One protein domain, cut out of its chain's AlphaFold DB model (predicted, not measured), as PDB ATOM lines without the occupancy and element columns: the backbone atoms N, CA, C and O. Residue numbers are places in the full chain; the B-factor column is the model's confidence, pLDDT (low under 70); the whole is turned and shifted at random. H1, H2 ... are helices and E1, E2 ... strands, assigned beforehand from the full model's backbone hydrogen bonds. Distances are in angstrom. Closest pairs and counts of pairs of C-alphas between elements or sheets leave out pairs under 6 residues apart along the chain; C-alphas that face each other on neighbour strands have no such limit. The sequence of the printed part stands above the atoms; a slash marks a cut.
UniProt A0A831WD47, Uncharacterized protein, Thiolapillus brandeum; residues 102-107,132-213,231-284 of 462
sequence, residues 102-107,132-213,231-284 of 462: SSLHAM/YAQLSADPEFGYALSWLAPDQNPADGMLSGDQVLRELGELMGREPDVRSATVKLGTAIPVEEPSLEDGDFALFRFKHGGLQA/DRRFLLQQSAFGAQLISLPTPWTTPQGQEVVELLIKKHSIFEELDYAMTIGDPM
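What this domain is: This is residues 102 to 107, 132 to 213 and 231 to 284 of the 462 residues of an uncharacterized protein of Thiolapillus brandeum (UniProt A0A831WD47). Two small antiparallel sheets, E2 E1 E4 E5 and E3 E8 E9, stand face to face as a sandwich, and helix H4 covers the four-stranded sheet on the face turned away from the other sheet, with H3 next to H4. The short hairpin E6 and E7 continues the three-stranded sheet at one end, E7 running on into E8; H1 only grazes that sheet, and H2 lies beside the strands of the larger one. The printed part has 142 residues, with four named helices and nine named strands in the order H1 H2 E1 H3 H4 E2 E3 E4 E5 E6 E7 E8 E9, of mixed class. It is compact and rounded, with a radius of gyration of the C-alphas of 15.6 A and spans of 40 by 37 by 28 A.

Where its parts are: H1, residues 102 to 107, begins at C-alpha 102 (169.891, 119.024, 158.776). After a cut come H2, residues 132 to 137, and E1, residues 143 to 148, 15.7 A long. H3, residues 164 to 173, measures 13.9 A and H4, residues 178 to 185, 10.5 A. E2 is residues 188 to 190, and E3, residues 201 to 207, is 20.0 A long. After the second cut, E4, residues 233 to 239, begins at C-alpha 233 (147.390, 127.440, 151.744) and measures 19.8 A; E5, residues 242 to 248, measures 18.8 A. E6 is residues 252 to 254 and E7 residues 257 to 259. E8, residues 261 to 266, is 16.6 A long, and E9, residues 276 to 280, 13.7 A, ends at C-alpha 280 (158.561, 128.389, 162.388).

How they stand to each other: The sheet E2 E1 E4 E5 is only just strongly twisted, its C-alphas up to 4.4 A off the best plane. N 189 and O 147 of E2 and E1 are 2.8 A apart, N 146 and O 236 of E1 and E4 2.9 A, and N 244 and O 237 of the hairpin E4 and E5 2.8 A, within hydrogen-bond range. H4 is on this sheet at a height of 9.0 A, over E4 and along the strands, at 3 degrees on the local plane; its closest C-alphas to E5 are those of Val 178 and Ala 243, 5.8 A. H3 and H4 are close but not clearly touching, the C-alphas of Leu 171 and Ala 181 being 7.2 A apart, at a shallow tilt of 19 degrees, opposite ways. H2 stands at the sheet's level, with a height of 3.4 A; the C-alphas of Ser 136 and Ala 144 of E1 are its closest pair, 4.7 A. In the sheet E3 E8 E9, N 204 and O 263 are 2.8 A apart, and in the hairpin E8 and E9 N 264 and O 277 are 2.8 A apart. H1 only grazes this sheet; the closest C-alphas of H1 and E9 are those of Ala 106 and Thr 279, 6.1 A. In the hairpin E6 and E7, N 254 and O 257 are 2.8 A apart. Every O i to N i+4 pair is within hydrogen-bond range in H1, H3 and H4, but 1 of 2 in H2.

The domain as a whole: The C-alphas of Arg 174 and Gln 256, the two farthest apart, are 45.0 A apart. Residues 108 to 131 and 214 to 230 are not printed, with gaps of 26.3 A and 20.8 A between the C-alphas across the cuts. Of the links that are printed whole, E1 to H3 is long. The mean pLDDT of the printed part is 79.7; residues 102 to 107, 132 to 136, 141, 149 to 157, 208 to 213 and 268 to 274 are under 70.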
ATOM      1  N   SER A 102     170.953 118.185 159.365       37.25
ATOM      2  CA  SER A 102     169.891 119.024 158.776       37.25
ATOM      3  C   SER A 102     168.839 119.406 159.823       37.25
ATOM      4  O   SER A 102     168.310 120.520 159.801       37.25
ATOM      5  N   SER A 103     168.640 118.540 160.822       39.06
ATOM      6  CA  SER A 103     167.843 118.847 162.005       39.06
ATOM      7  C   SER A 103     168.404 120.026 162.789       39.06
ATOM      8  O   SER A 103     167.615 120.830 163.237       39.06
ATOM      9  N   LEU A 104     169.720 120.228 162.912       38.25
ATOM     10  CA  LEU A 104     170.288 121.303 163.747       38.25
ATOM     11  C   LEU A 104     170.037 122.723 163.196       38.25
ATOM     12  O   LEU A 104     169.753 123.649 163.963       38.25
ATOM     13  N   HIS A 105     170.080 122.899 161.872       38.41
ATOM     14  CA  HIS A 105     169.725 124.174 161.238       38.41
ATOM     15  C   HIS A 105     168.208 124.404 161.199       38.41
ATOM     16  O   HIS A 105     167.769 125.520 161.467       38.41
ATOM     17  N   ALA A 106     167.404 123.356 160.977       42.56
ATOM     18  CA  ALA A 106     165.949 123.445 161.107       42.56
ATOM     19  C   ALA A 106     165.511 123.712 162.567       42.56
ATOM     20  O   ALA A 106     164.638 124.534 162.814       42.56
ATOM     21  N   MET A 107     166.166 123.077 163.546       38.12
ATOM     22  CA  MET A 107     165.890 123.151 164.989       38.12
ATOM     23  C   MET A 107     166.135 124.534 165.577       38.12
ATOM     24  O   MET A 107     165.404 124.958 166.467       38.12
ATOM     25  N   TYR A 132     167.148 136.067 141.603       61.66
ATOM     26  CA  TYR A 132     165.865 135.356 141.661       61.66
ATOM     27  C   TYR A 132     164.955 135.672 140.473       61.66
ATOM     28  O   TYR A 132     164.483 134.754 139.818       61.66
ATOM     29  N   ALA A 133     164.780 136.955 140.139       65.50
ATOM     30  CA  ALA A 133     163.937 137.383 139.020       65.50
ATOM     31  C   ALA A 133     164.333 136.750 137.669       65.50
ATOM     32  O   ALA A 133     163.499 136.608 136.781       65.50
ATOM     33  N   GLN A 134     165.604 136.374 137.495       63.03
ATOM     34  CA  GLN A 134     166.069 135.660 136.304       63.03
ATOM     35  C   GLN A 134     165.801 134.154 136.397       63.03
ATOM     36  O   GLN A 134     165.440 133.550 135.391       63.03
ATOM     37  N   LEU A 135     165.955 133.561 137.585       62.88
ATOM     38  CA  LEU A 135     165.681 132.141 137.838       62.88
ATOM     39  C   LEU A 135     164.179 131.817 137.828       62.88
ATOM     40  O   LEU A 135     163.802 130.713 137.445       62.88
ATOM     41  N   SER A 136     163.329 132.768 138.227       66.62
ATOM     42  CA  SER A 136     161.871 132.617 138.257       66.62
ATOM     43  C   SER A 136     161.209 132.859 136.902       66.62
ATOM     44  O   SER A 136     160.111 132.359 136.663       66.62
ATOM     45  N   ALA A 137     161.876 133.584 135.997       71.12
ATOM     46  CA  ALA A 137     161.369 133.865 134.656       71.12
ATOM     47  C   ALA A 137     161.245 132.606 133.785       71.12
ATOM     48  O   ALA A 137     160.379 132.556 132.912       71.12
ATOM     49  N   ASP A 138     162.095 131.602 134.021       75.56
ATOM     50  CA  ASP A 138     161.999 130.302 133.367       75.56
ATOM     51  C   ASP A 138     162.295 129.167 134.365       75.56
ATOM     52  O   ASP A 138     163.459 128.809 134.584       75.56
ATOM     53  N   PRO A 139     161.257 128.585 134.992       72.69
ATOM     54  CA  PRO A 139     161.438 127.514 135.961       72.69
ATOM     55  C   PRO A 139     162.035 126.239 135.347       72.69
ATOM     56  O   PRO A 139     162.517 125.407 136.110       72.69
ATOM     57  N   GLU A 140     162.088 126.079 134.016       72.44
ATOM     58  CA  GLU A 140     162.836 124.981 133.376       72.44
ATOM     59  C   GLU A 140     164.354 125.100 133.614       72.44
ATOM     60  O   GLU A 140     165.062 124.093 133.583       72.44
ATOM     61  N   PHE A 141     164.858 126.306 133.905       63.44
ATOM     62  CA  PHE A 141     166.281 126.588 134.145       63.44
ATOM     63  C   PHE A 141     166.570 127.168 135.538       63.44
ATOM     64  O   PHE A 141     167.698 127.577 135.814       63.44
ATOM     65  N   GLY A 142     165.572 127.191 136.421       79.44
ATOM     66  CA  GLY A 142     165.674 127.752 137.763       79.44
ATOM     67  C   GLY A 142     164.610 127.185 138.695       79.44
ATOM     68  O   GLY A 142     164.407 125.970 138.761       79.44
ATOM     69  N   TYR A 143     163.940 128.066 139.431       83.25
ATOM     70  CA  TYR A 143     162.781 127.702 140.233       83.25
ATOM     71  C   TYR A 143     161.771 128.847 140.276       83.25
ATOM     72  O   TYR A 143     162.142 130.018 140.283       83.25
ATOM     73  N   ALA A 144     160.493 128.498 140.351       89.38
ATOM     74  CA  ALA A 144     159.400 129.416 140.617       89.38
ATOM     75  C   ALA A 144     158.647 128.955 141.864       89.38
ATOM     76  O   ALA A 144     158.483 127.755 142.097       89.38
ATOM     77  N   LEU A 145     158.183 129.912 142.659       91.19
ATOM     78  CA  LEU A 145     157.330 129.667 143.811       91.19
ATOM     79  C   LEU A 145     156.008 130.397 143.591       91.19
ATOM     80  O   LEU A 145     156.002 131.567 143.214       91.19
ATOM     81  N   SER A 146     154.888 129.712 143.797       91.44
ATOM     82  CA  SER A 146     153.549 130.284 143.642       91.44
ATOM     83  C   SER A 146     152.644 129.875 144.794       91.44
ATOM     84  O   SER A 146     152.713 128.752 145.285       91.44
ATOM     85  N   TRP A 147     151.752 130.769 145.195       88.81
ATOM     86  CA  TRP A 147     150.590 130.428 145.996       88.81
ATOM     87  C   TRP A 147     149.592 129.665 145.147       88.81
ATOM     88  O   TRP A 147     149.242 130.112 144.056       88.81
ATOM     89  N   LEU A 148     149.077 128.565 145.674       86.94
ATOM     90  CA  LEU A 148     147.832 128.013 145.168       86.94
ATOM     91  C   LEU A 148     146.713 128.625 145.993       86.94
ATOM     92  O   LEU A 148     146.563 128.322 147.180       86.94
ATOM     93  N   ALA A 149     145.980 129.542 145.370       66.31
ATOM     94  CA  ALA A 149     144.734 130.006 145.942       66.31
ATOM     95  C   ALA A 149     143.715 128.876 145.738       66.31
ATOM     96  O   ALA A 149     143.467 128.517 144.585       66.31
ATOM     97  N   PRO A 150     143.125 128.295 146.799       60.34
ATOM     98  CA  PRO A 150     141.843 127.632 146.617       60.34
ATOM     99  C   PRO A 150     140.918 128.720 146.056       60.34
ATOM    100  O   PRO A 150     140.701 129.737 146.711       60.34
ATOM    101  N   ASP A 151     140.562 128.605 144.778       53.12
ATOM    102  CA  ASP A 151     139.983 129.685 143.975       53.12
ATOM    103  C   ASP A 151     138.830 130.414 144.691       53.12
ATOM    104  O   ASP A 151     138.102 129.838 145.500       53.12
ATOM    105  N   GLN A 152     138.553 131.663 144.289       53.78
ATOM    106  CA  GLN A 152     137.306 132.355 144.664       53.78
ATOM    107  C   GLN A 152     136.036 131.593 144.225       53.78
ATOM    108  O   GLN A 152     134.929 131.952 144.627       53.78
ATOM    109  N   ASN A 153     136.197 130.543 143.413       53.19
ATOM    110  CA  ASN A 153     135.174 129.579 143.061       53.19
ATOM    111  C   ASN A 153     135.633 128.152 143.448       53.19
ATOM    112  O   ASN A 153     136.369 127.526 142.684       53.19
ATOM    113  N   PRO A 154     135.186 127.590 144.588       53.66
ATOM    114  CA  PRO A 154     135.589 126.255 145.058       53.66
ATOM    115  C   PRO A 154     135.178 125.101 144.124       53.66
ATOM    116  O   PRO A 154     135.476 123.947 144.397       53.66
ATOM    117  N   ALA A 155     134.477 125.384 143.024       54.06
ATOM    118  CA  ALA A 155     134.159 124.394 142.000       54.06
ATOM    119  C   ALA A 155     135.325 124.101 141.033       54.06
ATOM    120  O   ALA A 155     135.267 123.087 140.339       54.06
ATOM    121  N   ASP A 156     136.351 124.961 140.964       57.78
ATOM    122  CA  ASP A 156     137.339 124.922 139.873       57.78
ATOM    123  C   ASP A 156     138.720 124.346 140.272       57.78
ATOM    124  O   ASP A 156     139.486 123.950 139.389       57.78
ATOM    125  N   GLY A 157     139.034 124.218 141.571       63.69
ATOM    126  CA  GLY A 157     140.359 123.791 142.058       63.69
ATOM    127  C   GLY A 157     140.388 122.446 142.804       63.69
ATOM    128  O   GLY A 157     139.673 122.264 143.790       63.69
ATOM    129  N   MET A 158     141.313 121.550 142.411       81.25
ATOM    130  CA  MET A 158     141.529 120.197 142.982       81.25
ATOM    131  C   MET A 158     141.847 120.183 144.490       81.25
ATOM    132  O   MET A 158     141.694 119.170 145.167       81.25
ATOM    133  N   LEU A 159     142.343 121.297 145.029       80.94
ATOM    134  CA  LEU A 159     142.758 121.414 146.431       80.94
ATOM    135  C   LEU A 159     141.626 121.843 147.372       80.94
ATOM    136  O   LEU A 159     141.877 122.106 148.549       80.94
ATOM    137  N   SER A 160     140.393 121.892 146.871       72.62
ATOM    138  CA  SER A 160     139.200 122.195 147.654       72.62
ATOM    139  C   SER A 160     138.249 120.993 147.700       72.62
ATOM    140  O   SER A 160     138.137 120.230 146.747       72.62
ATOM    141  N   GLY A 161     137.576 120.802 148.838       77.62
ATOM    142  CA  GLY A 161     136.567 119.753 149.013       77.62
ATOM    143  C   GLY A 161     137.066 118.453 149.648       77.62
ATOM    144  O   GLY A 161     138.161 118.373 150.202       77.62
ATOM    145  N   ASP A 162     136.214 117.429 149.602       81.69
ATOM    146  CA  ASP A 162     136.397 116.149 150.294       81.69
ATOM    147  C   ASP A 162     137.135 115.080 149.464       81.69
ATOM    148  O   ASP A 162     137.464 113.997 149.960       81.69
ATOM    149  N   GLN A 163     137.424 115.387 148.195       88.50
ATOM    150  CA  GLN A 163     138.063 114.474 147.239       88.50
ATOM    151  C   GLN A 163     139.535 114.791 146.961       88.50
ATOM    152  O   GLN A 163     140.167 114.058 146.199       88.50
ATOM    153  N   VAL A 164     140.114 115.798 147.626       91.12
ATOM    154  CA  VAL A 164     141.482 116.300 147.377       91.12
ATOM    155  C   VAL A 164     142.517 115.176 147.280       91.12
ATOM    156  O   VAL A 164     143.293 115.132 146.332       91.12
ATOM    157  N   LEU A 165     142.531 114.224 148.225       94.88
ATOM    158  CA  LEU A 165     143.497 113.117 148.183       94.88
ATOM    159  C   LEU A 165     143.268 112.184 146.993       94.88
ATOM    160  O   LEU A 165     144.237 111.692 146.419       94.88
ATOM    161  N   ARG A 166     142.011 111.920 146.618       96.50
ATOM    162  CA  ARG A 166     141.691 111.040 145.484       96.50
ATOM    163  C   ARG A 166     142.132 111.681 144.181       96.50
ATOM    164  O   ARG A 166     142.851 111.044 143.419       96.50
ATOM    165  N   GLU A 167     141.763 112.938 143.969       95.12
ATOM    166  CA  GLU A 167     142.129 113.677 142.764       95.12
ATOM    167  C   GLU A 167     143.647 113.869 142.664       95.12
ATOM    168  O   GLU A 167     144.227 113.638 141.603       95.12
ATOM    169  N   LEU A 168     144.317 114.175 143.780       95.62
ATOM    170  CA  LEU A 168     145.775 114.269 143.827       95.62
ATOM    171  C   LEU A 168     146.450 112.921 143.544       95.62
ATOM    172  O   LEU A 168     147.409 112.865 142.774       95.62
ATOM    173  N   GLY A 169     145.953 111.828 144.125       96.56
ATOM    174  CA  GLY A 169     146.461 110.484 143.850       96.56
ATOM    175  C   GLY A 169     146.261 110.072 142.390       96.56
ATOM    176  O   GLY A 169     147.161 109.483 141.789       96.56
ATOM    177  N   GLU A 170     145.124 110.423 141.785       96.56
ATOM    178  CA  GLU A 170     144.887 110.221 140.354       96.56
ATOM    179  C   GLU A 170     145.813 111.064 139.480       96.56
ATOM    180  O   GLU A 170     146.330 110.552 138.483       96.56
ATOM    181  N   LEU A 171     146.024 112.334 139.839       95.31
ATOM    182  CA  LEU A 171     146.956 113.220 139.153       95.31
ATOM    183  C   LEU A 171     148.354 112.603 139.179       95.31
ATOM    184  O   LEU A 171     148.909 112.320 138.124       95.31
ATOM    185  N   MET A 172     148.883 112.301 140.363       95.56
ATOM    186  CA  MET A 172     150.224 111.733 140.532       95.56
ATOM    187  C   MET A 172     150.380 110.368 139.848       95.56
ATOM    188  O   MET A 172     151.407 110.104 139.227       95.56
ATOM    189  N   GLY A 173     149.351 109.516 139.889       94.62
ATOM    190  CA  GLY A 173     149.364 108.204 139.238       94.62
ATOM    191  C   GLY A 173     149.436 108.257 137.706       94.62
ATOM    192  O   GLY A 173     149.755 107.250 137.073       94.62
ATOM    193  N   ARG A 174     149.152 109.416 137.094       94.25
ATOM    194  CA  ARG A 174     149.299 109.643 135.648       94.25
ATOM    195  C   ARG A 174     150.689 110.140 135.250       94.25
ATOM    196  O   ARG A 174     150.944 110.200 134.052       94.25
ATOM    197  N   GLU A 175     151.555 110.459 136.216       91.44
ATOM    198  CA  GLU A 175     152.870 111.082 135.992       91.44
ATOM    199  C   GLU A 175     152.799 112.291 135.032       91.44
ATOM    200  O   GLU A 175     153.430 112.275 133.972       91.44
ATOM    201  N   PRO A 176     152.001 113.327 135.353       93.75
ATOM    202  CA  PRO A 176     151.841 114.489 134.493       93.75
ATOM    203  C   PRO A 176     153.161 115.247 134.360       93.75
ATOM    204  O   PRO A 176     154.007 115.232 135.262       93.75
ATOM    205  N   ASP A 177     153.299 115.969 133.253       94.38
ATOM    206  CA  ASP A 177     154.303 117.019 133.166       94.38
ATOM    207  C   ASP A 177     153.963 118.190 134.108       94.38
ATOM    208  O   ASP A 177     152.821 118.348 134.559       94.38
ATOM    209  N   VAL A 178     154.957 119.035 134.393       93.12
ATOM    210  CA  VAL A 178     154.803 120.191 135.290       93.12
ATOM    211  C   VAL A 178     153.655 121.115 134.873       93.12
ATOM    212  O   VAL A 178     152.901 121.562 135.734       93.12
ATOM    213  N   ARG A 179     153.473 121.394 133.576       92.19
ATOM    214  CA  ARG A 179     152.436 122.330 133.104       92.19
ATOM    215  C   ARG A 179     151.046 121.743 133.328       92.19
ATOM    216  O   ARG A 179     150.166 122.426 133.851       92.19
ATOM    217  N   SER A 180     150.871 120.470 132.983       92.31
ATOM    218  CA  SER A 180     149.638 119.716 133.202       92.31
ATOM    219  C   SER A 180     149.281 119.625 134.689       92.31
ATOM    220  O   SER A 180     148.116 119.812 135.049       92.31
ATOM    221  N   ALA A 181     150.270 119.387 135.559       93.44
ATOM    222  CA  ALA A 181     150.068 119.358 137.006       93.44
ATOM    223  C   ALA A 181     149.637 120.726 137.554       93.44
ATOM    224  O   ALA A 181     148.646 120.800 138.280       93.44
ATOM    225  N   THR A 182     150.315 121.808 137.160       91.75
ATOM    226  CA  THR A 182     149.982 123.174 137.592       91.75
ATOM    227  C   THR A 182     148.559 123.560 137.208       91.75
ATOM    228  O   THR A 182     147.807 124.022 138.058       91.75
ATOM    229  N   VAL A 183     148.148 123.297 135.962       90.81
ATOM    230  CA  VAL A 183     146.776 123.586 135.501       90.81
ATOM    231  C   VAL A 183     145.731 122.816 136.312       90.81
ATOM    232  O   VAL A 183     144.654 123.340 136.575       90.81
ATOM    233  N   LYS A 184     146.027 121.573 136.709       91.44
ATOM    234  CA  LYS A 184     145.110 120.746 137.506       91.44
ATOM    235  C   LYS A 184     145.036 121.155 138.973       91.44
ATOM    236  O   LYS A 184     143.987 120.982 139.583       91.44
ATOM    237  N   LEU A 185     146.124 121.680 139.529       91.06
ATOM    238  CA  LEU A 185     146.186 122.127 140.920       91.06
ATOM    239  C   LEU A 185     145.414 123.432 141.169       91.06
ATOM    240  O   LEU A 185     145.008 123.666 142.305       91.06
ATOM    241  N   GLY A 186     145.173 124.231 140.127       88.31
ATOM    242  CA  GLY A 186     144.370 125.454 140.179       88.31
ATOM    243  C   GLY A 186     145.173 126.707 139.837       88.31
ATOM    244  O   GLY A 186     146.266 126.637 139.268       88.31
ATOM    245  N   THR A 187     144.625 127.875 140.172       85.38
ATOM    246  CA  THR A 187     145.273 129.160 139.887       85.38
ATOM    247  C   THR A 187     146.524 129.350 140.747       85.38
ATOM    248  O   THR A 187     146.454 129.487 141.970       85.38
ATOM    249  N   ALA A 188     147.684 129.404 140.090       87.56
ATOM    250  CA  ALA A 188     148.965 129.713 140.712       87.56
ATOM    251  C   ALA A 188     149.229 131.228 140.675       87.56
ATOM    252  O   ALA A 188     149.317 131.824 139.601       87.56
ATOM    253  N   ILE A 189     149.362 131.848 141.847       87.75
ATOM    254  CA  ILE A 189     149.720 133.263 142.004       87.75
ATOM    255  C   ILE A 189     151.211 133.337 142.361       87.75
ATOM    256  O   ILE A 189     151.579 132.880 143.445       87.75
ATOM    257  N   PRO A 190     152.078 133.894 141.500       88.94
ATOM    258  CA  PRO A 190     153.514 133.948 141.758       88.94
ATOM    259  C   PRO A 190     153.873 134.634 143.083       88.94
ATOM    260  O   PRO A 190     153.270 135.630 143.480       88.94
ATOM    261  N   VAL A 191     154.893 134.106 143.758       87.56
ATOM    262  CA  VAL A 191     155.557 134.732 144.906       87.56
ATOM    263  C   VAL A 191     156.698 135.584 144.344       87.56
ATOM    264  O   VAL A 191     157.745 135.058 143.968       87.56
ATOM    265  N   GLU A 192     156.460 136.889 144.207       79.88
ATOM    266  CA  GLU A 192     157.291 137.760 143.359       79.88
ATOM    267  C   GLU A 192     158.703 138.019 143.885       79.88
ATOM    268  O   GLU A 192     159.619 138.121 143.074       79.88
ATOM    269  N   GLU A 193     158.914 138.114 145.201       82.88
ATOM    270  CA  GLU A 193     160.235 138.429 145.758       82.88
ATOM    271  C   GLU A 193     160.485 137.711 147.097       82.88
ATOM    272  O   GLU A 193     159.587 137.658 147.950       82.88
ATOM    273  N   PRO A 194     161.692 137.150 147.313       88.12
ATOM    274  CA  PRO A 194     162.097 136.654 148.621       88.12
ATOM    275  C   PRO A 194     162.292 137.807 149.613       88.12
ATOM    276  O   PRO A 194     162.693 138.912 149.258       88.12
ATOM    277  N   SER A 195     162.054 137.534 150.893       86.12
ATOM    278  CA  SER A 195     162.276 138.494 151.979       86.12
ATOM    279  C   SER A 195     163.760 138.788 152.210       86.12
ATOM    280  O   SER A 195     164.109 139.901 152.597       86.12
ATOM    281  N   LEU A 196     164.629 137.791 152.012       86.31
ATOM    282  CA  LEU A 196     166.087 137.932 152.002       86.31
ATOM    283  C   LEU A 196     166.670 137.021 150.921       86.31
ATOM    284  O   LEU A 196     166.180 135.916 150.704       86.31
ATOM    285  N   GLU A 197     167.737 137.462 150.268       87.38
ATOM    286  CA  GLU A 197     168.372 136.716 149.184       87.38
ATOM    287  C   GLU A 197     169.887 136.936 149.209       87.38
ATOM    288  O   GLU A 197     170.350 138.070 149.346       87.38
ATOM    289  N   ASP A 198     170.661 135.860 149.057       87.62
ATOM    290  CA  ASP A 198     172.107 135.922 148.817       87.62
ATOM    291  C   ASP A 198     172.487 135.148 147.541       87.62
ATOM    292  O   ASP A 198     171.637 134.916 146.690       87.62
ATOM    293  N   GLY A 199     173.758 134.794 147.334       81.38
ATOM    294  CA  GLY A 199     174.169 134.042 146.144       81.38
ATOM    295  C   GLY A 199     173.527 132.654 146.037       81.38
ATOM    296  O   GLY A 199     173.210 132.222 144.933       81.38
ATOM    297  N   ASP A 200     173.274 131.986 147.158       83.94
ATOM    298  CA  ASP A 200     172.931 130.563 147.205       83.94
ATOM    299  C   ASP A 200     171.524 130.299 147.736       83.94
ATOM    300  O   ASP A 200     170.948 129.252 147.436       83.94
ATOM    301  N   PHE A 201     170.940 131.252 148.462       87.75
ATOM    302  CA  PHE A 201     169.690 131.081 149.182       87.75
ATOM    303  C   PHE A 201     168.687 132.200 148.909       87.75
ATOM    304  O   PHE A 201     169.040 133.360 148.682       87.75
ATOM    305  N   ALA A 202     167.411 131.833 148.954       89.56
ATOM    306  CA  ALA A 202     166.276 132.741 148.994       89.56
ATOM    307  C   ALA A 202     165.393 132.376 150.190       89.56
ATOM    308  O   ALA A 202     164.944 131.238 150.317       89.56
ATOM    309  N   LEU A 203     165.168 133.337 151.079       89.62
ATOM    310  CA  LEU A 203     164.328 133.197 152.260       89.62
ATOM    311  C   LEU A 203     162.990 133.886 152.011       89.62
ATOM    312  O   LEU A 203     162.944 135.094 151.785       89.62
ATOM    313  N   PHE A 204     161.902 133.140 152.138       90.56
ATOM    314  CA  PHE A 204     160.540 133.657 152.096       90.56
ATOM    315  C   PHE A 204     159.940 133.644 153.499       90.56
ATOM    316  O   PHE A 204     160.073 132.660 154.225       90.56
ATOM    317  N   ARG A 205     159.275 134.736 153.880       89.19
ATOM    318  CA  ARG A 205     158.580 134.869 155.165       89.19
ATOM    319  C   ARG A 205     157.083 134.993 154.957       89.19
ATOM    320  O   ARG A 205     156.618 135.890 154.250       89.19
ATOM    321  N   PHE A 206     156.335 134.127 155.624       85.31
ATOM    322  CA  PHE A 206     154.891 134.027 155.503       85.31
ATOM    323  C   PHE A 206     154.193 134.339 156.823       85.31
ATOM    324  O   PHE A 206     154.585 133.854 157.888       85.31
ATOM    325  N   LYS A 207     153.119 135.128 156.728       80.75
ATOM    326  CA  LYS A 207     152.147 135.373 157.799       80.75
ATOM    327  C   LYS A 207     150.725 135.036 157.316       80.75
ATOM    328  O   LYS A 207     150.533 134.781 156.130       80.75
ATOM    329  N   HIS A 208     149.723 135.043 158.204       67.31
ATOM    330  CA  HIS A 208     148.333 134.634 157.926       67.31
ATOM    331  C   HIS A 208     147.707 135.329 156.696       67.31
ATOM    332  O   HIS A 208     146.830 134.757 156.053       67.31
ATOM    333  N   GLY A 209     148.201 136.513 156.312       52.84
ATOM    334  CA  GLY A 209     147.749 137.279 155.146       52.84
ATOM    335  C   GLY A 209     148.549 137.114 153.843       52.84
ATOM    336  O   GLY A 209     148.062 137.556 152.807       52.84
ATOM    337  N   GLY A 210     149.722 136.466 153.825       54.66
ATOM    338  CA  GLY A 210     150.601 136.408 152.641       54.66
ATOM    339  C   GLY A 210     152.080 136.678 152.952       54.66
ATOM    340  O   GLY A 210     152.550 136.367 154.048       54.66
ATOM    341  N   LEU A 211     152.819 137.222 151.974       45.34
ATOM    342  CA  LEU A 211     154.220 137.644 152.134       45.34
ATOM    343  C   LEU A 211     154.326 138.872 153.043       45.34
ATOM    344  O   LEU A 211     153.520 139.797 152.947       45.34
ATOM    345  N   GLN A 212     155.361 138.915 153.881       43.69
ATOM    346  CA  GLN A 212     155.701 140.121 154.635       43.69
ATOM    347  C   GLN A 212     156.340 141.166 153.698       43.69
ATOM    348  O   GLN A 212     157.556 141.182 153.525       43.69
ATOM    349  N   ALA A 213     155.533 142.045 153.099       38.84
ATOM    350  CA  ALA A 213     156.024 143.318 152.568       38.84
ATOM    351  C   ALA A 213     156.226 144.301 153.738       38.84
ATOM    352  O   ALA A 213     155.497 144.237 154.725       38.84
ATOM    353  N   ASP A 231     141.169 128.787 155.154       71.31
ATOM    354  CA  ASP A 231     141.573 128.437 153.800       71.31
ATOM    355  C   ASP A 231     143.014 127.941 153.861       71.31
ATOM    356  O   ASP A 231     143.965 128.714 154.030       71.31
ATOM    357  N   ARG A 232     143.176 126.616 153.783       81.12
ATOM    358  CA  ARG A 232     144.498 126.008 153.743       81.12
ATOM    359  C   ARG A 232     145.249 126.567 152.546       81.12
ATOM    360  O   ARG A 232     144.736 126.605 151.431       81.12
ATOM    361  N   ARG A 233     146.500 126.947 152.786       83.94
ATOM    362  CA  ARG A 233     147.390 127.440 151.744       83.94
ATOM    363  C   ARG A 233     148.417 126.386 151.394       83.94
ATOM    364  O   ARG A 233     149.015 125.756 152.267       83.94
ATOM    365  N   PHE A 234     148.633 126.242 150.098       91.19
ATOM    366  CA  PHE A 234     149.715 125.446 149.559       91.19
ATOM    367  C   PHE A 234     150.635 126.347 148.755       91.19
ATOM    368  O   PHE A 234     150.187 127.295 148.103       91.19
ATOM    369  N   LEU A 235     151.923 126.030 148.793       92.88
ATOM    370  CA  LEU A 235     152.878 126.576 147.847       92.88
ATOM    371  C   LEU A 235     153.124 125.540 146.757       92.88
ATOM    372  O   LEU A 235     153.304 124.356 147.041       92.88
ATOM    373  N   LEU A 236     153.139 125.998 145.515       94.62
ATOM    374  CA  LEU A 236     153.628 125.243 144.379       94.62
ATOM    375  C   LEU A 236     155.043 125.720 144.068       94.62
ATOM    376  O   LEU A 236     155.244 126.856 143.639       94.62
ATOM    377  N   GLN A 237     156.012 124.844 144.288       93.50
ATOM    378  CA  GLN A 237     157.391 125.037 143.869       93.50
ATOM    379  C   GLN A 237     157.577 124.318 142.528       93.50
ATOM    380  O   GLN A 237     157.283 123.134 142.415       93.50
ATOM    381  N   GLN A 238     158.041 125.026 141.503       92.62
ATOM    382  CA  GLN A 238     158.355 124.473 140.181       92.62
ATOM    383  C   GLN A 238     159.837 124.673 139.885       92.62
ATOM    384  O   GLN A 238     160.396 125.698 140.266       92.62
ATOM    385  N   SER A 239     160.481 123.715 139.232       89.69
ATOM    386  CA  SER A 239     161.888 123.799 138.827       89.69
ATOM    387  C   SER A 239     162.205 122.849 137.690       89.69
ATOM    388  O   SER A 239     161.367 122.033 137.315       89.69
ATOM    389  N   ALA A 240     163.444 122.875 137.197       84.75
ATOM    390  CA  ALA A 240     163.955 121.947 136.186       84.75
ATOM    391  C   ALA A 240     163.683 120.462 136.513       84.75
ATOM    392  O   ALA A 240     163.555 119.636 135.610       84.75
ATOM    393  N   PHE A 241     163.564 120.127 137.803       84.75
ATOM    394  CA  PHE A 241     163.392 118.763 138.302       84.75
ATOM    395  C   PHE A 241     161.932 118.347 138.509       84.75
ATOM    396  O   PHE A 241     161.672 117.188 138.833       84.75
ATOM    397  N   GLY A 242     160.974 119.258 138.323       91.94
ATOM    398  CA  GLY A 242     159.558 118.949 138.464       91.94
ATOM    399  C   GLY A 242     158.767 120.019 139.202       91.94
ATOM    400  O   GLY A 242     159.082 121.207 139.162       91.94
ATOM    401  N   ALA A 243     157.699 119.580 139.861       94.00
ATOM    402  CA  ALA A 243     156.863 120.426 140.692       94.00
ATOM    403  C   ALA A 243     156.540 119.739 142.017       94.00
ATOM    404  O   ALA A 243     156.234 118.542 142.054       94.00
ATOM    405  N   GLN A 244     156.580 120.516 143.092       95.00
ATOM    406  CA  GLN A 244     156.317 120.091 144.457       95.00
ATOM    407  C   GLN A 244     155.219 120.952 145.076       95.00
ATOM    408  O   GLN A 244     155.217 122.178 144.969       95.00
ATOM    409  N   LEU A 245     154.279 120.284 145.731       95.50
ATOM    410  CA  LEU A 245     153.208 120.875 146.509       95.50
ATOM    411  C   LEU A 245     153.609 120.859 147.985       95.50
ATOM    412  O   LEU A 245     153.754 119.788 148.574       95.50
ATOM    413  N   ILE A 246     153.765 122.035 148.578       94.56
ATOM    414  CA  ILE A 246     154.209 122.222 149.959       94.56
ATOM    415  C   ILE A 246     153.009 122.674 150.797       94.56
ATOM    416  O   ILE A 246     152.395 123.705 150.507       94.56
ATOM    417  N   SER A 247     152.674 121.924 151.849       93.00
ATOM    418  CA  SER A 247     151.652 122.328 152.816       93.00
ATOM    419  C   SER A 247     152.196 123.444 153.701       93.00
ATOM    420  O   SER A 247     153.090 123.211 154.514       93.00
ATOM    421  N   LEU A 248     151.650 124.653 153.569       90.94
ATOM    422  CA  LEU A 248     152.115 125.791 154.349       90.94
ATOM    423  C   LEU A 248     151.362 125.851 155.692       90.94
ATOM    424  O   LEU A 248     150.136 125.985 155.692       90.94
ATOM    425  N   PRO A 249     152.054 125.799 156.846       90.25
ATOM    426  CA  PRO A 249     151.445 125.815 158.173       90.25
ATOM    427  C   PRO A 249     151.052 127.241 158.593       90.25
ATOM    428  O   PRO A 249     151.421 127.713 159.663       90.25
ATOM    429  N   THR A 250     150.326 127.952 157.727       82.31
ATOM    430  CA  THR A 250     149.806 129.294 158.004       82.31
ATOM    431  C   THR A 250     148.291 129.271 158.192       82.31
ATOM    432  O   THR A 250     147.607 128.626 157.392       82.31
ATOM    433  N   PRO A 251     147.762 130.037 159.159       80.88
ATOM    434  CA  PRO A 251     148.499 130.791 160.172       80.88
ATOM    435  C   PRO A 251     149.230 129.886 161.164       80.88
ATOM    436  O   PRO A 251     148.711 128.848 161.567       80.88
ATOM    437  N   TRP A 252     150.405 130.343 161.598       86.25
ATOM    438  CA  TRP A 252     151.018 129.867 162.828       86.25
ATOM    439  C   TRP A 252     150.867 130.942 163.893       86.25
ATOM    440  O   TRP A 252     151.404 132.038 163.758       86.25
ATOM    441  N   THR A 253     150.115 130.643 164.937       82.56
ATOM    442  CA  THR A 253     149.821 131.565 166.033       82.56
ATOM    443  C   THR A 253     150.423 131.020 167.332       82.56
ATOM    444  O   THR A 253     150.542 129.804 167.509       82.56
ATOM    445  N   THR A 254     150.829 131.918 168.227       80.94
ATOM    446  CA  THR A 254     151.359 131.663 169.575       80.94
ATOM    447  C   THR A 254     150.701 132.617 170.578       80.94
ATOM    448  O   THR A 254     150.103 133.616 170.170       80.94
ATOM    449  N   PRO A 255     150.815 132.370 171.900       75.38
ATOM    450  CA  PRO A 255     150.371 133.316 172.930       75.38
ATOM    451  C   PRO A 255     150.924 134.738 172.779       75.38
ATOM    452  O   PRO A 255     150.341 135.676 173.317       75.38
ATOM    453  N   GLN A 256     152.048 134.899 172.079       78.94
ATOM    454  CA  GLN A 256     152.707 136.178 171.822       78.94
ATOM    455  C   GLN A 256     152.248 136.845 170.516       78.94
ATOM    456  O   GLN A 256     152.714 137.940 170.208       78.94
ATOM    457  N   GLY A 257     151.354 136.208 169.758       80.38
ATOM    458  CA  GLY A 257     150.815 136.719 168.505       80.38
ATOM    459  C   GLY A 257     151.076 135.775 167.338       80.38
ATOM    460  O   GLY A 257     151.117 134.557 167.471       80.38
ATOM    461  N   GLN A 258     151.192 136.331 166.140       80.00
ATOM    462  CA  GLN A 258     151.364 135.531 164.938       80.00
ATOM    463  C   GLN A 258     152.849 135.307 164.640       80.00
ATOM    464  O   GLN A 258     153.591 136.268 164.410       80.00
ATOM    465  N   GLU A 259     153.273 134.048 164.572       84.19
ATOM    466  CA  GLU A 259     154.641 133.709 164.190       84.19
ATOM    467  C   GLU A 259     154.820 133.765 162.677       84.19
ATOM    468  O   GLU A 259     153.882 133.615 161.880       84.19
ATOM    469  N   VAL A 260     156.072 133.989 162.291       86.06
ATOM    470  CA  VAL A 260     156.505 133.909 160.901       86.06
ATOM    471  C   VAL A 260     156.822 132.455 160.575       86.06
ATOM    472  O   VAL A 260     157.550 131.785 161.311       86.06
ATOM    473  N   VAL A 261     156.295 131.985 159.449       89.75
ATOM    474  CA  VAL A 261     156.758 130.752 158.811       89.75
ATOM    475  C   VAL A 261     157.813 131.139 157.786       89.75
ATOM    476  O   VAL A 261     157.559 131.953 156.899       89.75
ATOM    477  N   GLU A 262     159.003 130.582 157.923       92.06
ATOM    478  CA  GLU A 262     160.139 130.834 157.050       92.06
ATOM    479  C   GLU A 262     160.342 129.638 156.114       92.06
ATOM    480  O   GLU A 262     160.367 128.493 156.558       92.06
ATOM    481  N   LEU A 263     160.485 129.900 154.816       91.81
ATOM    482  CA  LEU A 263     160.879 128.917 153.809       91.81
ATOM    483  C   LEU A 263     162.205 129.361 153.202       91.81
ATOM    484  O   LEU A 263     162.265 130.363 152.490       91.81
ATOM    485  N   LEU A 264     163.261 128.607 153.474       91.75
ATOM    486  CA  LEU A 264     164.561 128.784 152.852       91.75
ATOM    487  C   LEU A 264     164.652 127.872 151.630       91.75
ATOM    488  O   LEU A 264     164.471 126.667 151.765       91.75
ATOM    489  N   ILE A 265     164.966 128.426 150.463       89.38
ATOM    490  CA  ILE A 265     165.206 127.685 149.222       89.38
ATOM    491  C   ILE A 265     166.667 127.865 148.823       89.38
ATOM    492  O   ILE A 265     167.153 128.995 148.727       89.38
ATOM    493  N   LYS A 266     167.366 126.765 148.550       87.12
ATOM    494  CA  LYS A 266     168.723 126.782 147.995       87.12
ATOM    495  C   LYS A 266     168.654 126.798 146.469       87.12
ATOM    496  O   LYS A 266     168.186 125.850 145.845       87.12
ATOM    497  N   LYS A 267     169.131 127.879 145.854       81.31
ATOM    498  CA  LYS A 267     168.980 128.148 144.413       81.31
ATOM    499  C   LYS A 267     169.870 127.272 143.541       81.31
ATOM    500  O   LYS A 267     169.491 126.905 142.435       81.31
ATOM    501  N   HIS A 268     171.062 126.955 144.040       69.69
ATOM    502  CA  HIS A 268     172.089 126.222 143.309       69.69
ATOM    503  C   HIS A 268     172.239 124.811 143.876       69.69
ATOM    504  O   HIS A 268     173.269 124.469 144.461       69.69
ATOM    505  N   SER A 269     171.218 123.968 143.711       63.62
ATOM    506  CA  SER A 269     171.478 122.530 143.767       63.62
ATOM    507  C   SER A 269     172.055 122.111 142.421       63.62
ATOM    508  O   SER A 269     171.356 122.009 141.417       63.62
ATOM    509  N   ILE A 270     173.382 121.988 142.384       45.19
ATOM    510  CA  ILE A 270     174.162 121.853 141.147       45.19
ATOM    511  C   ILE A 270     173.853 120.516 140.444       45.19
ATOM    512  O   ILE A 270     174.109 120.399 139.249       45.19
ATOM    513  N   PHE A 271     173.277 119.526 141.145       49.62
ATOM    514  CA  PHE A 271     173.103 118.186 140.580       49.62
ATOM    515  C   PHE A 271     171.842 117.400 140.962       49.62
ATOM    516  O   PHE A 271     171.487 116.521 140.183       49.62
ATOM    517  N   GLU A 272     171.135 117.659 142.066       57.28
ATOM    518  CA  GLU A 272     169.999 116.808 142.476       57.28
ATOM    519  C   GLU A 272     169.030 117.590 143.366       57.28
ATOM    520  O   GLU A 272     169.491 118.133 144.357       57.28
ATOM    521  N   GLU A 273     167.735 117.608 143.011       63.97
ATOM    522  CA  GLU A 273     166.583 118.135 143.780       63.97
ATOM    523  C   GLU A 273     166.739 119.569 144.355       63.97
ATOM    524  O   GLU A 273     167.823 120.077 144.622       63.97
ATOM    525  N   LEU A 274     165.641 120.316 144.492       68.00
ATOM    526  CA  LEU A 274     165.719 121.590 145.210       68.00
ATOM    527  C   LEU A 274     165.699 121.318 146.707       68.00
ATOM    528  O   LEU A 274     164.712 120.808 147.226       68.00
ATOM    529  N   ASP A 275     166.773 121.713 147.389       82.62
ATOM    530  CA  ASP A 275     166.807 121.728 148.844       82.62
ATOM    531  C   ASP A 275     166.001 122.934 149.337       82.62
ATOM    532  O   ASP A 275     166.327 124.092 149.038       82.62
ATOM    533  N   TYR A 276     164.976 122.676 150.139       87.25
ATOM    534  CA  TYR A 276     164.290 123.705 150.904       87.25
ATOM    535  C   TYR A 276     164.159 123.279 152.365       87.25
ATOM    536  O   TYR A 276     164.152 122.097 152.704       87.25
ATOM    537  N   ALA A 277     164.069 124.265 153.250       90.25
ATOM    538  CA  ALA A 277     163.825 124.059 154.667       90.25
ATOM    539  C   ALA A 277     162.705 124.994 155.106       90.25
ATOM    540  O   ALA A 277     162.762 126.196 154.851       90.25
ATOM    541  N   MET A 278     161.693 124.441 155.768       92.44
ATOM    542  CA  MET A 278     160.610 125.220 156.351       92.44
ATOM    543  C   MET A 278     160.719 125.208 157.872       92.44
ATOM    544  O   MET A 278     160.782 124.140 158.485       92.44
ATOM    545  N   THR A 279     160.722 126.393 158.467       92.00
ATOM    546  CA  THR A 279     160.836 126.600 159.912       92.00
ATOM    547  C   THR A 279     159.768 127.564 160.402       92.00
ATOM    548  O   THR A 279     159.279 128.420 159.671       92.00
ATOM    549  N   ILE A 280     159.402 127.434 161.667       91.94
ATOM    550  CA  ILE A 280     158.561 128.389 162.388       91.94
ATOM    551  C   ILE A 280     159.477 129.275 163.239       91.94
ATOM    552  O   ILE A 280     160.539 128.825 163.665       91.94
ATOM    553  N   GLY A 281     159.069 130.509 163.537       86.06
ATOM    554  CA  GLY A 281     159.793 131.417 164.443       86.06
ATOM    555  C   GLY A 281     160.055 130.890 165.868       86.06
ATOM    556  O   GLY A 281     160.784 131.530 166.623       86.06
ATOM    557  N   ASP A 282     159.525 129.716 166.230       87.44
ATOM    558  CA  ASP A 282     159.722 129.045 167.514       87.44
ATOM    559  C   ASP A 282     160.721 127.861 167.395       87.44
ATOM    560  O   ASP A 282     160.377 126.795 166.863       87.44
ATOM    561  N   PRO A 283     161.957 127.995 167.926       88.06
ATOM    562  CA  PRO A 283     162.969 126.935 167.898       88.06
ATOM    563  C   PRO A 283     162.569 125.660 168.654       88.06
ATOM    564  O   PRO A 283     162.971 124.554 168.272       88.06
ATOM    565  N   MET A 284     161.780 125.782 169.729       90.12
ATOM    566  CA  MET A 284     161.299 124.619 170.477       90.12
ATOM    567  C   MET A 284     160.362 123.800 169.591       90.12
ATOM    568  O   MET A 284     160.536 122.586 169.478       90.12
TER     569      MET A 284